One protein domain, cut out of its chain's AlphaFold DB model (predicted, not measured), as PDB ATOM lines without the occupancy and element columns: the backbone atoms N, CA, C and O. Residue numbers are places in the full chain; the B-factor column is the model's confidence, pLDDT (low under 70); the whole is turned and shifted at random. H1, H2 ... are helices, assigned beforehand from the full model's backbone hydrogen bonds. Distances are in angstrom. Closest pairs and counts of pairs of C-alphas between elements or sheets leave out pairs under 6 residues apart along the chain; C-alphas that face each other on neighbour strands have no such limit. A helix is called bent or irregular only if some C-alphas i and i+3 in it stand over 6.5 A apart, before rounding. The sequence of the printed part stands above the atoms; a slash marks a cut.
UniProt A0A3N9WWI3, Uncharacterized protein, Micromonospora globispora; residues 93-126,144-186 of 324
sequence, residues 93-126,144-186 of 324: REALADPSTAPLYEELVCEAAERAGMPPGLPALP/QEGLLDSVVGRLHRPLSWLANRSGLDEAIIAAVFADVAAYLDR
ATOM      1  N   ARG A  93      -3.027 -39.890 -22.389       56.03
ATOM      2  CA  ARG A  93      -2.138 -38.798 -21.940       56.03
ATOM      3  C   ARG A  93      -1.230 -38.291 -23.057       56.03
ATOM      4  O   ARG A  93      -1.015 -37.089 -23.133       56.03
ATOM      5  N   GLU A  94      -0.733 -39.172 -23.922       61.41
ATOM      6  CA  GLU A  94       0.013 -38.774 -25.119       61.41
ATOM      7  C   GLU A  94      -0.883 -38.015 -26.094       61.41
ATOM      8  O   GLU A  94      -0.452 -36.994 -26.596       61.41
ATOM      9  N   ALA A  95      -2.140 -38.420 -26.312       61.56
ATOM     10  CA  ALA A  95      -3.056 -37.693 -27.203       61.56
ATOM     11  C   ALA A  95      -3.365 -36.259 -26.716       61.56
ATOM     12  O   ALA A  95      -3.534 -35.344 -27.521       61.56
ATOM     13  N   LEU A  96      -3.416 -36.050 -25.397       61.38
ATOM     14  CA  LEU A  96      -3.559 -34.725 -24.777       61.38
ATOM     15  C   LEU A  96      -2.264 -33.904 -24.797       61.38
ATOM     16  O   LEU A  96      -2.306 -32.676 -24.797       61.38
ATOM     17  N   ALA A  97      -1.122 -34.584 -24.778       64.75
ATOM     18  CA  ALA A  97       0.208 -33.990 -24.826       64.75
ATOM     19  C   ALA A  97       0.747 -33.822 -26.260       64.75
ATOM     20  O   ALA A  97       1.776 -33.173 -26.453       64.75
ATOM     21  N   ASP A  98       0.075 -34.407 -27.253       72.56
ATOM     22  CA  ASP A  98       0.418 -34.361 -28.669       72.56
ATOM     23  C   ASP A  98      -0.167 -33.079 -29.288       72.56
ATOM     24  O   ASP A  98      -1.391 -32.942 -29.411       72.56
ATOM     25  N   PRO A  99       0.688 -32.123 -29.705       73.75
ATOM     26  CA  PRO A  99       0.240 -30.860 -30.284       73.75
ATOM     27  C   PRO A  99      -0.602 -31.022 -31.555       73.75
ATOM     28  O   PRO A  99      -1.292 -30.080 -31.939       73.75
ATOM     29  N   SER A 100      -0.533 -32.179 -32.226       77.25
ATOM     30  CA  SER A 100      -1.310 -32.448 -33.438       77.25
ATOM     31  C   SER A 100      -2.763 -32.841 -33.156       77.25
ATOM     32  O   SER A 100      -3.625 -32.527 -33.969       77.25
ATOM     33  N   THR A 101      -3.057 -33.458 -32.005       81.94
ATOM     34  CA  THR A 101      -4.410 -33.920 -31.635       81.94
ATOM     35  C   THR A 101      -5.093 -33.056 -30.580       81.94
ATOM     36  O   THR A 101      -6.325 -33.013 -30.530       81.94
ATOM     37  N   ALA A 102      -4.325 -32.339 -29.752       82.81
ATOM     38  CA  ALA A 102      -4.864 -31.466 -28.708       82.81
ATOM     39  C   ALA A 102      -5.898 -30.431 -29.217       82.81
ATOM     40  O   ALA A 102      -6.930 -30.281 -28.559       82.81
ATOM     41  N   PRO A 103      -5.727 -29.773 -30.387       88.44
ATOM     42  CA  PRO A 103      -6.714 -28.812 -30.885       88.44
ATOM     43  C   PRO A 103      -8.087 -29.433 -31.170       88.44
ATOM     44  O   PRO A 103      -9.105 -28.850 -30.800       88.44
ATOM     45  N   LEU A 104      -8.132 -30.621 -31.784       89.88
ATOM     46  CA  LEU A 104      -9.392 -31.327 -32.027       89.88
ATOM     47  C   LEU A 104     -10.023 -31.797 -30.718       89.88
ATOM     48  O   LEU A 104     -11.233 -31.700 -30.545       89.88
ATOM     49  N   TYR A 105      -9.219 -32.296 -29.784       88.75
ATOM     50  CA  TYR A 105      -9.732 -32.669 -28.473       88.75
ATOM     51  C   TYR A 105     -10.408 -31.483 -27.764       88.75
ATOM     52  O   TYR A 105     -11.529 -31.615 -27.269       88.75
ATOM     53  N   GLU A 106      -9.765 -30.311 -27.769       89.00
ATOM     54  CA  GLU A 106     -10.344 -29.078 -27.231       89.00
ATOM     55  C   GLU A 106     -11.631 -28.672 -27.957       89.00
ATOM     56  O   GLU A 106     -12.616 -28.333 -27.299       89.00
ATOM     57  N   GLU A 107     -11.644 -28.747 -29.291       91.69
ATOM     58  CA  GLU A 107     -12.818 -28.463 -30.125       91.69
ATOM     59  C   GLU A 107     -13.996 -29.377 -29.750       91.69
ATOM     60  O   GLU A 107     -15.090 -28.884 -29.481       91.69
ATOM     61  N   LEU A 108     -13.762 -30.691 -29.644       91.62
ATOM     62  CA  LEU A 108     -14.778 -31.687 -29.285       91.62
ATOM     63  C   LEU A 108     -15.385 -31.409 -27.908       91.62
ATOM     64  O   LEU A 108     -16.604 -31.381 -27.759       91.62
ATOM     65  N   VAL A 109     -14.546 -31.200 -26.894       90.50
ATOM     66  CA  VAL A 109     -15.016 -30.981 -25.521       90.50
ATOM     67  C   VAL A 109     -15.792 -29.664 -25.408       90.50
ATOM     68  O   VAL A 109     -16.849 -29.629 -24.768       90.50
ATOM     69  N   CYS A 110     -15.305 -28.592 -26.039       90.81
ATOM     70  CA  CYS A 110     -15.996 -27.303 -26.051       90.81
ATOM     71  C   CYS A 110     -17.344 -27.402 -26.773       90.81
ATOM     72  O   CYS A 110     -18.366 -27.031 -26.195       90.81
ATOM     73  N   GLU A 111     -17.365 -27.968 -27.981       92.19
ATOM     74  CA  GLU A 111     -18.590 -28.147 -28.761       92.19
ATOM     75  C   GLU A 111     -19.617 -28.994 -27.996       92.19
ATOM     76  O   GLU A 111     -20.800 -28.649 -27.931       92.19
ATOM     77  N   ALA A 112     -19.173 -30.092 -27.376       91.19
ATOM     78  CA  ALA A 112     -20.035 -30.951 -26.579       91.19
ATOM     79  C   ALA A 112     -20.676 -30.174 -25.420       91.19
ATOM     80  O   ALA A 112     -21.890 -30.251 -25.212       91.19
ATOM     81  N   ALA A 113     -19.888 -29.391 -24.681       90.31
ATOM     82  CA  ALA A 113     -20.395 -28.593 -23.571       90.31
ATOM     83  C   ALA A 113     -21.371 -27.498 -24.036       90.31
ATOM     84  O   ALA A 113     -22.424 -27.320 -23.418       90.31
ATOM     85  N   GLU A 114     -21.075 -26.808 -25.139       90.94
ATOM     86  CA  GLU A 114     -21.959 -25.803 -25.745       90.94
ATOM     87  C   GLU A 114     -23.304 -26.410 -26.160       90.94
ATOM     88  O   GLU A 114     -24.360 -25.914 -25.761       90.94
ATOM     89  N   ARG A 115     -23.286 -27.543 -26.870       89.38
ATOM     90  CA  ARG A 115     -24.502 -28.286 -27.250       89.38
ATOM     91  C   ARG A 115     -25.260 -28.837 -26.042       89.38
ATOM     92  O   ARG A 115     -26.483 -28.944 -26.077       89.38
ATOM     93  N   ALA A 116     -24.560 -29.135 -24.949       87.69
ATOM     94  CA  ALA A 116     -25.156 -29.482 -23.660       87.69
ATOM     95  C   ALA A 116     -25.709 -28.263 -22.887       87.69
ATOM     96  O   ALA A 116     -26.150 -28.411 -21.739       87.69
ATOM     97  N   GLY A 117     -25.702 -27.070 -23.490       89.25
ATOM     98  CA  GLY A 117     -26.264 -25.839 -22.942       89.25
ATOM     99  C   GLY A 117     -25.339 -25.096 -21.979       89.25
ATOM    100  O   GLY A 117     -25.831 -24.334 -21.148       89.25
ATOM    101  N   MET A 118     -24.022 -25.325 -22.039       88.00
ATOM    102  CA  MET A 118     -23.070 -24.557 -21.239       88.00
ATOM    103  C   MET A 118     -23.113 -23.076 -21.662       88.00
ATOM    104  O   MET A 118     -22.926 -22.784 -22.843       88.00
ATOM    105  N   PRO A 119     -23.309 -22.117 -20.735       82.12
ATOM    106  CA  PRO A 119     -23.374 -20.708 -21.102       82.12
ATOM    107  C   PRO A 119     -22.017 -20.196 -21.614       82.12
ATOM    108  O   PRO A 119     -20.980 -20.493 -20.988       82.12
ATOM    109  N   PRO A 120     -22.005 -19.376 -22.684       72.69
ATOM    110  CA  PRO A 120     -20.786 -18.738 -23.154       72.69
ATOM    111  C   PRO A 120     -20.260 -17.764 -22.091       72.69
ATOM    112  O   PRO A 120     -21.027 -17.090 -21.405       72.69
ATOM    113  N   GLY A 121     -18.937 -17.685 -21.947       63.53
ATOM    114  CA  GLY A 121     -18.295 -16.600 -21.202       63.53
ATOM    115  C   GLY A 121     -18.331 -16.641 -19.666       63.53
ATOM    116  O   GLY A 121     -17.950 -15.631 -19.076       63.53
ATOM    117  N   LEU A 122     -18.712 -17.736 -18.975       54.06
ATOM    118  CA  LEU A 122     -18.352 -17.799 -17.541       54.06
ATOM    119  C   LEU A 122     -16.815 -17.868 -17.381       54.06
ATOM    120  O   LEU A 122     -16.146 -18.531 -18.182       54.06
ATOM    121  N   PRO A 123     -16.252 -17.235 -16.337       49.62
ATOM    122  CA  PRO A 123     -14.821 -17.293 -16.062       49.62
ATOM    123  C   PRO A 123     -14.334 -18.740 -15.944       49.62
ATOM    124  O   PRO A 123     -15.025 -19.585 -15.366       49.62
ATOM    125  N   ALA A 124     -13.141 -19.028 -16.473       51.53
ATOM    126  CA  ALA A 124     -12.442 -20.263 -16.141       51.53
ATOM    127  C   ALA A 124     -12.238 -20.298 -14.619       51.53
ATOM    128  O   ALA A 124     -11.753 -19.324 -14.037       51.53
ATOM    129  N   LEU A 125     -12.644 -21.391 -13.969       50.41
ATOM    130  CA  LEU A 125     -12.240 -21.614 -12.587       50.41
ATOM    131  C   LEU A 125     -10.719 -21.814 -12.588       50.41
ATOM    132  O   LEU A 125     -10.208 -22.448 -13.515       50.41
ATOM    133  N   PRO A 126      -9.981 -21.262 -11.611       44.03
ATOM    134  CA  PRO A 126      -8.566 -21.567 -11.493       44.03
ATOM    135  C   PRO A 126      -8.421 -23.086 -11.376       44.03
ATOM    136  O   PRO A 126      -9.010 -23.695 -10.484       44.03
ATOM    137  N   GLN A 144       6.159 -31.094 -22.799       57.81
ATOM    138  CA  GLN A 144       4.797 -31.601 -23.019       57.81
ATOM    139  C   GLN A 144       3.913 -31.500 -21.765       57.81
ATOM    140  O   GLN A 144       2.699 -31.349 -21.880       57.81
ATOM    141  N   GLU A 145       4.520 -31.494 -20.575       59.56
ATOM    142  CA  GLU A 145       3.824 -31.304 -19.291       59.56
ATOM    143  C   GLU A 145       3.090 -29.953 -19.232       59.56
ATOM    144  O   GLU A 145       1.918 -29.898 -18.877       59.56
ATOM    145  N   GLY A 146       3.725 -28.869 -19.697       61.78
ATOM    146  CA  GLY A 146       3.102 -27.542 -19.715       61.78
ATOM    147  C   GLY A 146       1.946 -27.406 -20.713       61.78
ATOM    148  O   GLY A 146       1.002 -26.661 -20.457       61.78
ATOM    149  N   LEU A 147       1.987 -28.132 -21.839       64.50
ATOM    150  CA  LEU A 147       0.863 -28.195 -22.777       64.50
ATOM    151  C   LEU A 147      -0.308 -28.952 -22.148       64.50
ATOM    152  O   LEU A 147      -1.426 -28.440 -22.157       64.50
ATOM    153  N   LEU A 148      -0.036 -30.119 -21.561       67.56
ATOM    154  CA  LEU A 148      -1.031 -30.939 -20.877       67.56
ATOM    155  C   LEU A 148      -1.754 -30.139 -19.784       67.56
ATOM    156  O   LEU A 148      -2.979 -30.059 -19.805       67.56
ATOM    157  N   ASP A 149      -1.015 -29.487 -18.884       68.38
ATOM    158  CA  ASP A 149      -1.588 -28.687 -17.793       68.38
ATOM    159  C   ASP A 149      -2.454 -27.534 -18.323       68.38
ATOM    160  O   ASP A 149      -3.518 -27.221 -17.783       68.38
ATOM    161  N   SER A 150      -2.029 -26.922 -19.429       70.25
ATOM    162  CA  SER A 150      -2.755 -25.841 -20.090       70.25
ATOM    163  C   SER A 150      -4.066 -26.320 -20.729       70.25
ATOM    164  O   SER A 150      -5.104 -25.675 -20.562       70.25
ATOM    165  N   VAL A 151      -4.031 -27.454 -21.437       70.38
ATOM    166  CA  VAL A 151      -5.201 -28.099 -22.062       70.38
ATOM    167  C   VAL A 151      -6.189 -28.539 -20.982       70.38
ATOM    168  O   VAL A 151      -7.366 -28.187 -21.032       70.38
ATOM    169  N   VAL A 152      -5.709 -29.247 -19.958       71.81
ATOM    170  CA  VAL A 152      -6.529 -29.723 -18.837       71.81
ATOM    171  C   VAL A 152      -7.176 -28.550 -18.097       71.81
ATOM    172  O   VAL A 152      -8.378 -28.580 -17.841       71.81
ATOM    173  N   GLY A 153      -6.431 -27.474 -17.833       72.94
ATOM    174  CA  GLY A 153      -6.977 -26.278 -17.189       72.94
ATOM    175  C   GLY A 153      -8.078 -25.588 -18.004       72.94
ATOM    176  O   GLY A 153      -9.086 -25.168 -17.436       72.94
ATOM    177  N   ARG A 154      -7.938 -25.511 -19.337       79.31
ATOM    178  CA  ARG A 154      -8.992 -24.974 -20.221       79.31
ATOM    179  C   ARG A 154     -10.241 -25.852 -20.238       79.31
ATOM    180  O   ARG A 154     -11.352 -25.330 -20.333       79.31
ATOM    181  N   LEU A 155     -10.060 -27.167 -20.153       84.56
ATOM    182  CA  LEU A 155     -11.127 -28.137 -20.381       84.56
ATOM    183  C   LEU A 155     -11.820 -28.638 -19.117       84.56
ATOM    184  O   LEU A 155     -12.919 -29.173 -19.228       84.56
ATOM    185  N   HIS A 156     -11.266 -28.383 -17.932       83.69
ATOM    186  CA  HIS A 156     -11.915 -28.725 -16.665       83.69
ATOM    187  C   HIS A 156     -13.362 -28.219 -16.624       83.69
ATOM    188  O   HIS A 156     -14.285 -28.943 -16.266       83.69
ATOM    189  N   ARG A 157     -13.608 -26.959 -16.997       85.62
ATOM    190  CA  ARG A 157     -14.959 -26.386 -16.937       85.62
ATOM    191  C   ARG A 157     -15.961 -27.097 -17.866       85.62
ATOM    192  O   ARG A 157     -17.008 -27.513 -17.361       85.62
ATOM    193  N   PRO A 158     -15.714 -27.218 -19.185       88.19
ATOM    194  CA  PRO A 158     -16.634 -27.934 -20.064       88.19
ATOM    195  C   PRO A 158     -16.783 -29.412 -19.678       88.19
ATOM    196  O   PRO A 158     -17.904 -29.918 -19.683       88.19
ATOM    197  N   LEU A 159     -15.714 -30.086 -19.247       86.00
ATOM    198  CA  LEU A 159     -15.792 -31.472 -18.779       86.00
ATOM    199  C   LEU A 159     -16.652 -31.616 -17.518       86.00
ATOM    200  O   LEU A 159     -17.555 -32.450 -17.490       86.00
ATOM    201  N   SER A 160     -16.455 -30.761 -16.514       86.31
ATOM    202  CA  SER A 160     -17.283 -30.747 -15.307       86.31
ATOM    203  C   SER A 160     -18.757 -30.444 -15.615       86.31
ATOM    204  O   SER A 160     -19.655 -30.998 -14.976       86.31
ATOM    205  N   TRP A 161     -19.051 -29.587 -16.602       88.00
ATOM    206  CA  TRP A 161     -20.428 -29.344 -17.053       88.00
ATOM    207  C   TRP A 161     -21.074 -30.616 -17.615       88.00
ATOM    208  O   TRP A 161     -22.192 -30.979 -17.237       88.00
ATOM    209  N   LEU A 162     -20.345 -31.321 -18.481       86.44
ATOM    210  CA  LEU A 162     -20.781 -32.578 -19.086       86.44
ATOM    211  C   LEU A 162     -20.952 -33.690 -18.040       86.44
ATOM    212  O   LEU A 162     -21.955 -34.412 -18.070       86.44
ATOM    213  N   ALA A 163     -20.026 -33.788 -17.084       85.00
ATOM    214  CA  ALA A 163     -20.073 -34.738 -15.974       85.00
ATOM    215  C   ALA A 163     -21.320 -34.526 -15.104       85.00
ATOM    216  O   ALA A 163     -22.096 -35.454 -14.880       85.00
ATOM    217  N   ASN A 164     -21.601 -33.282 -14.702       84.69
ATOM    218  CA  ASN A 164     -22.780 -32.961 -13.892       84.69
ATOM    219  C   ASN A 164     -24.099 -33.296 -14.607       84.69
ATOM    220  O   ASN A 164     -25.048 -33.800 -13.993       84.69
ATOM    221  N   ARG A 165     -24.165 -33.040 -15.919       80.69
ATOM    222  CA  ARG A 165     -25.370 -33.298 -16.714       80.69
ATOM    223  C   ARG A 165     -25.625 -34.796 -16.900       80.69
ATOM    224  O   ARG A 165     -26.756 -35.247 -16.716       80.69
ATOM    225  N   SER A 166     -24.584 -35.563 -17.211       73.31
ATOM    226  CA  SER A 166     -24.695 -36.994 -17.526       73.31
ATOM    227  C   SER A 166     -24.608 -37.922 -16.320       73.31
ATOM    228  O   SER A 166     -25.150 -39.019 -16.352       73.31
ATOM    229  N   GLY A 167     -23.984 -37.489 -15.226       73.19
ATOM    230  CA  GLY A 167     -23.639 -38.363 -14.103       73.19
ATOM    231  C   GLY A 167     -22.454 -39.292 -14.384       73.19
ATOM    232  O   GLY A 167     -22.199 -40.180 -13.575       73.19
ATOM    233  N   LEU A 168     -21.747 -39.106 -15.504       77.25
ATOM    234  CA  LEU A 168     -20.477 -39.774 -15.774       77.25
ATOM    235  C   LEU A 168     -19.320 -39.008 -15.133       77.25
ATOM    236  O   LEU A 168     -19.373 -37.791 -14.970       77.25
ATOM    237  N   ASP A 169     -18.258 -39.739 -14.809       81.56
ATOM    238  CA  ASP A 169     -17.014 -39.160 -14.314       81.56
ATOM    239  C   ASP A 169     -16.309 -38.336 -15.408       81.56
ATOM    240  O   ASP A 169     -16.278 -38.724 -16.581       81.56
ATOM    241  N   GLU A 170     -15.722 -37.204 -15.023       81.81
ATOM    242  CA  GLU A 170     -15.002 -36.300 -15.926       81.81
ATOM    243  C   GLU A 170     -13.856 -37.009 -16.666       81.81
ATOM    244  O   GLU A 170     -13.692 -36.807 -17.871       81.81
ATOM    245  N   ALA A 171     -13.131 -37.917 -16.005       77.50
ATOM    246  CA  ALA A 171     -12.063 -38.679 -16.641       77.50
ATOM    247  C   ALA A 171     -12.600 -39.641 -17.711       77.50
ATOM    248  O   ALA A 171     -11.928 -39.881 -18.715       77.50
ATOM    249  N   ILE A 172     -13.815 -40.174 -17.539       79.81
ATOM    250  CA  ILE A 172     -14.455 -41.028 -18.551       79.81
ATOM    251  C   ILE A 172     -14.798 -40.200 -19.789       79.81
ATOM    252  O   ILE A 172     -14.480 -40.616 -20.903       79.81
ATOM    253  N   ILE A 173     -15.409 -39.029 -19.600       82.31
ATOM    254  CA  ILE A 173     -15.787 -38.120 -20.693       82.31
ATOM    255  C   ILE A 173     -14.539 -37.638 -21.442       82.31
ATOM    256  O   ILE A 173     -14.486 -37.718 -22.669       82.31
ATOM    257  N   ALA A 174     -13.511 -37.214 -20.706       84.00
ATOM    258  CA  ALA A 174     -12.224 -36.818 -21.263       84.00
ATOM    259  C   ALA A 174     -11.612 -37.941 -22.110       84.00
ATOM    260  O   ALA A 174     -11.205 -37.732 -23.250       84.00
ATOM    261  N   ALA A 175     -11.610 -39.167 -21.592       82.12
ATOM    262  CA  ALA A 175     -11.045 -40.296 -22.311       82.12
ATOM    263  C   ALA A 175     -11.843 -40.622 -23.596       82.12
ATOM    264  O   ALA A 175     -11.240 -40.938 -24.621       82.12
ATOM    265  N   VAL A 176     -13.180 -40.499 -23.584       84.69
ATOM    266  CA  VAL A 176     -14.014 -40.645 -24.794       84.69
ATOM    267  C   VAL A 176     -13.577 -39.676 -25.887       84.69
ATOM    268  O   VAL A 176     -13.287 -40.116 -27.000       84.69
ATOM    269  N   PHE A 177     -13.507 -38.379 -25.586       88.00
ATOM    270  CA  PHE A 177     -13.151 -37.388 -26.600       88.00
ATOM    271  C   PHE A 177     -11.686 -37.489 -27.032       88.00
ATOM    272  O   PHE A 177     -11.392 -37.247 -28.200       88.00
ATOM    273  N   ALA A 178     -10.780 -37.911 -26.144       85.88
ATOM    274  CA  ALA A 178      -9.379 -38.142 -26.491       85.88
ATOM    275  C   ALA A 178      -9.233 -39.271 -27.523       85.88
ATOM    276  O   ALA A 178      -8.515 -39.111 -28.507       85.88
ATOM    277  N   ASP A 179      -9.962 -40.379 -27.358       87.88
ATOM    278  CA  ASP A 179      -9.934 -41.483 -28.323       87.88
ATOM    279  C   ASP A 179     -10.583 -41.106 -29.660       87.88
ATOM    280  O   ASP A 179     -10.106 -41.522 -30.717       87.88
ATOM    281  N   VAL A 180     -11.663 -40.312 -29.633       91.06
ATOM    282  CA  VAL A 180     -12.283 -39.769 -30.854       91.06
ATOM    283  C   VAL A 180     -11.290 -38.875 -31.594       91.06
ATOM    284  O   VAL A 180     -11.098 -39.056 -32.796       91.06
ATOM    285  N   ALA A 181     -10.613 -37.967 -30.886       90.31
ATOM    286  CA  ALA A 181      -9.590 -37.108 -31.470       90.31
ATOM    287  C   ALA A 181      -8.421 -37.923 -32.037       90.31
ATOM    288  O   ALA A 181      -8.011 -37.703 -33.173       90.31
ATOM    289  N   ALA A 182      -7.926 -38.911 -31.288       88.31
ATOM    290  CA  ALA A 182      -6.834 -39.770 -31.732       88.31
ATOM    291  C   ALA A 182      -7.207 -40.578 -32.986       88.31
ATOM    292  O   ALA A 182      -6.401 -40.672 -33.908       88.31
ATOM    293  N   TYR A 183      -8.422 -41.130 -33.056       92.81
ATOM    294  CA  TYR A 183      -8.898 -41.838 -34.246       92.81
ATOM    295  C   TYR A 183      -9.020 -40.909 -35.464       92.81
ATOM    296  O   TYR A 183      -8.644 -41.283 -36.577       92.81
ATOM    297  N   LEU A 184      -9.540 -39.696 -35.268       93.75
ATOM    298  CA  LEU A 184      -9.770 -38.757 -36.361       93.75
ATOM    299  C   LEU A 184      -8.463 -38.102 -36.849       93.75
ATOM    300  O   LEU A 184      -8.206 -38.096 -38.047       93.75
ATOM    301  N   ASP A 185      -7.580 -37.628 -35.980       90.56
ATOM    302  CA  ASP A 185      -6.433 -36.817 -36.424       90.56
ATOM    303  C   ASP A 185      -5.121 -37.602 -36.595       90.56
ATOM    304  O   ASP A 185      -4.143 -37.058 -37.109       90.56
ATOM    305  N   ARG A 186      -5.083 -38.902 -36.258       89.50
ATOM    306  CA  ARG A 186      -3.901 -39.756 -36.485       89.50
ATOM    307  C   ARG A 186      -4.199 -40.833 -37.538       89.50
ATOM    308  O   ARG A 186      -4.686 -41.912 -37.187       89.50
TER     309      ARG A 186
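This is residues 93 to 126 and 144 to 186 of the 324 residues of an uncharacterized protein of Micromonospora globispora (UniProt A0A3N9WWI3). Three crossed helix pieces, H2, H4 and the second arm of the bent helix H3, make a compact triangle, while the first arm of H3 runs beside H2 and the short H1 sits between that arm and the later part of H4. The printed part has 77 residues with four named helices, H1, H2, H3 and H4 in chain order, and no named strand; the class is all helix, and the packing is mostly crossed, with H2 and H3b, H2 and H4, and H3b and H4 touching at steep tilts. The whole is compact, with a radius of gyration of the C-alphas of 11.8 A, and a rounded outline spanning 30 by 24 by 20 A.

The longest helix, H3, residues 144 to 166, was assigned as one helix by its hydrogen bonds but is bent: C-alphas 154 and 157 are 7.0 A apart. Its arm H3a, residues 144 to 154, is 15.6 A long and begins with C-alpha 144 at (4.797, -31.601, -23.019). Its arm H3b, residues 157 to 166, is 14.4 A long. H4, residues 170 to 185, is 22.2 A long and ends with C-alpha 185 at (-6.433, -36.817, -36.424). H2, residues 102 to 115, is 19.9 A long. H1, residues 93 to 97, is 6.1 A long and begins with C-alpha 93 at (-2.138, -38.798, -21.940).

H3a and H3b stand at a steep tilt of 58 degrees. H3b touches H2 at residues 109 to 113 of H2 alone, at a steep tilt of 49 degrees, the same way; the closest C-alphas, of Ala 113 and Pro 158, are 5.2 A apart. H3b also touches H4, at residues 170 to 174 of H4 alone, opposite ways at a steep tilt of 69 degrees, only just short of about perpendicular; the closest C-alphas, of Ala 163 and Glu 170, are 5.3 A apart. H2 and H4 touch, opposite ways at a steep tilt of 57 degrees, with the closest C-alphas, of Tyr 105 and Ala 181, 5.4 A apart. H3a and H2 are close but not clearly touching, at a shallow tilt of 10 degrees, the same way; the closest C-alphas, of Glu 106 and Val 151, are 7.4 A apart. H1 touches H3a, closest at the C-alphas of Ala 97 and Leu 148, 5.1 A. It touches residues 178 to 182 of H4 alone, closest at the C-alphas of Ala 95 and Ala 182, 6.3 A. H1 and H2 touch only at the corner, and only just, with 3 pairs of C-alphas within 8 A; the closest, those of Leu 96 and Ala 102, are 5.3 A apart. H3a and H4 are apart, as are H1 and H3b. In H1, H2, H3a, H3b and H4 every O i to N i+4 pair is within hydrogen-bond range.

The two C-alphas farthest apart, those of Leu 122 and Arg 186, are 32.4 A from each other. Residues 127 to 143 are not printed, and C-alphas 126 and 144 are 20.3 A apart across the cut, which lies in the link from H2 to H3. The links H1 to H2 and H3 to H4 are tight. The mean pLDDT of the printed part is 78.7; residues 93 to 97, 121 to 126 and 144 to 149 are under 70.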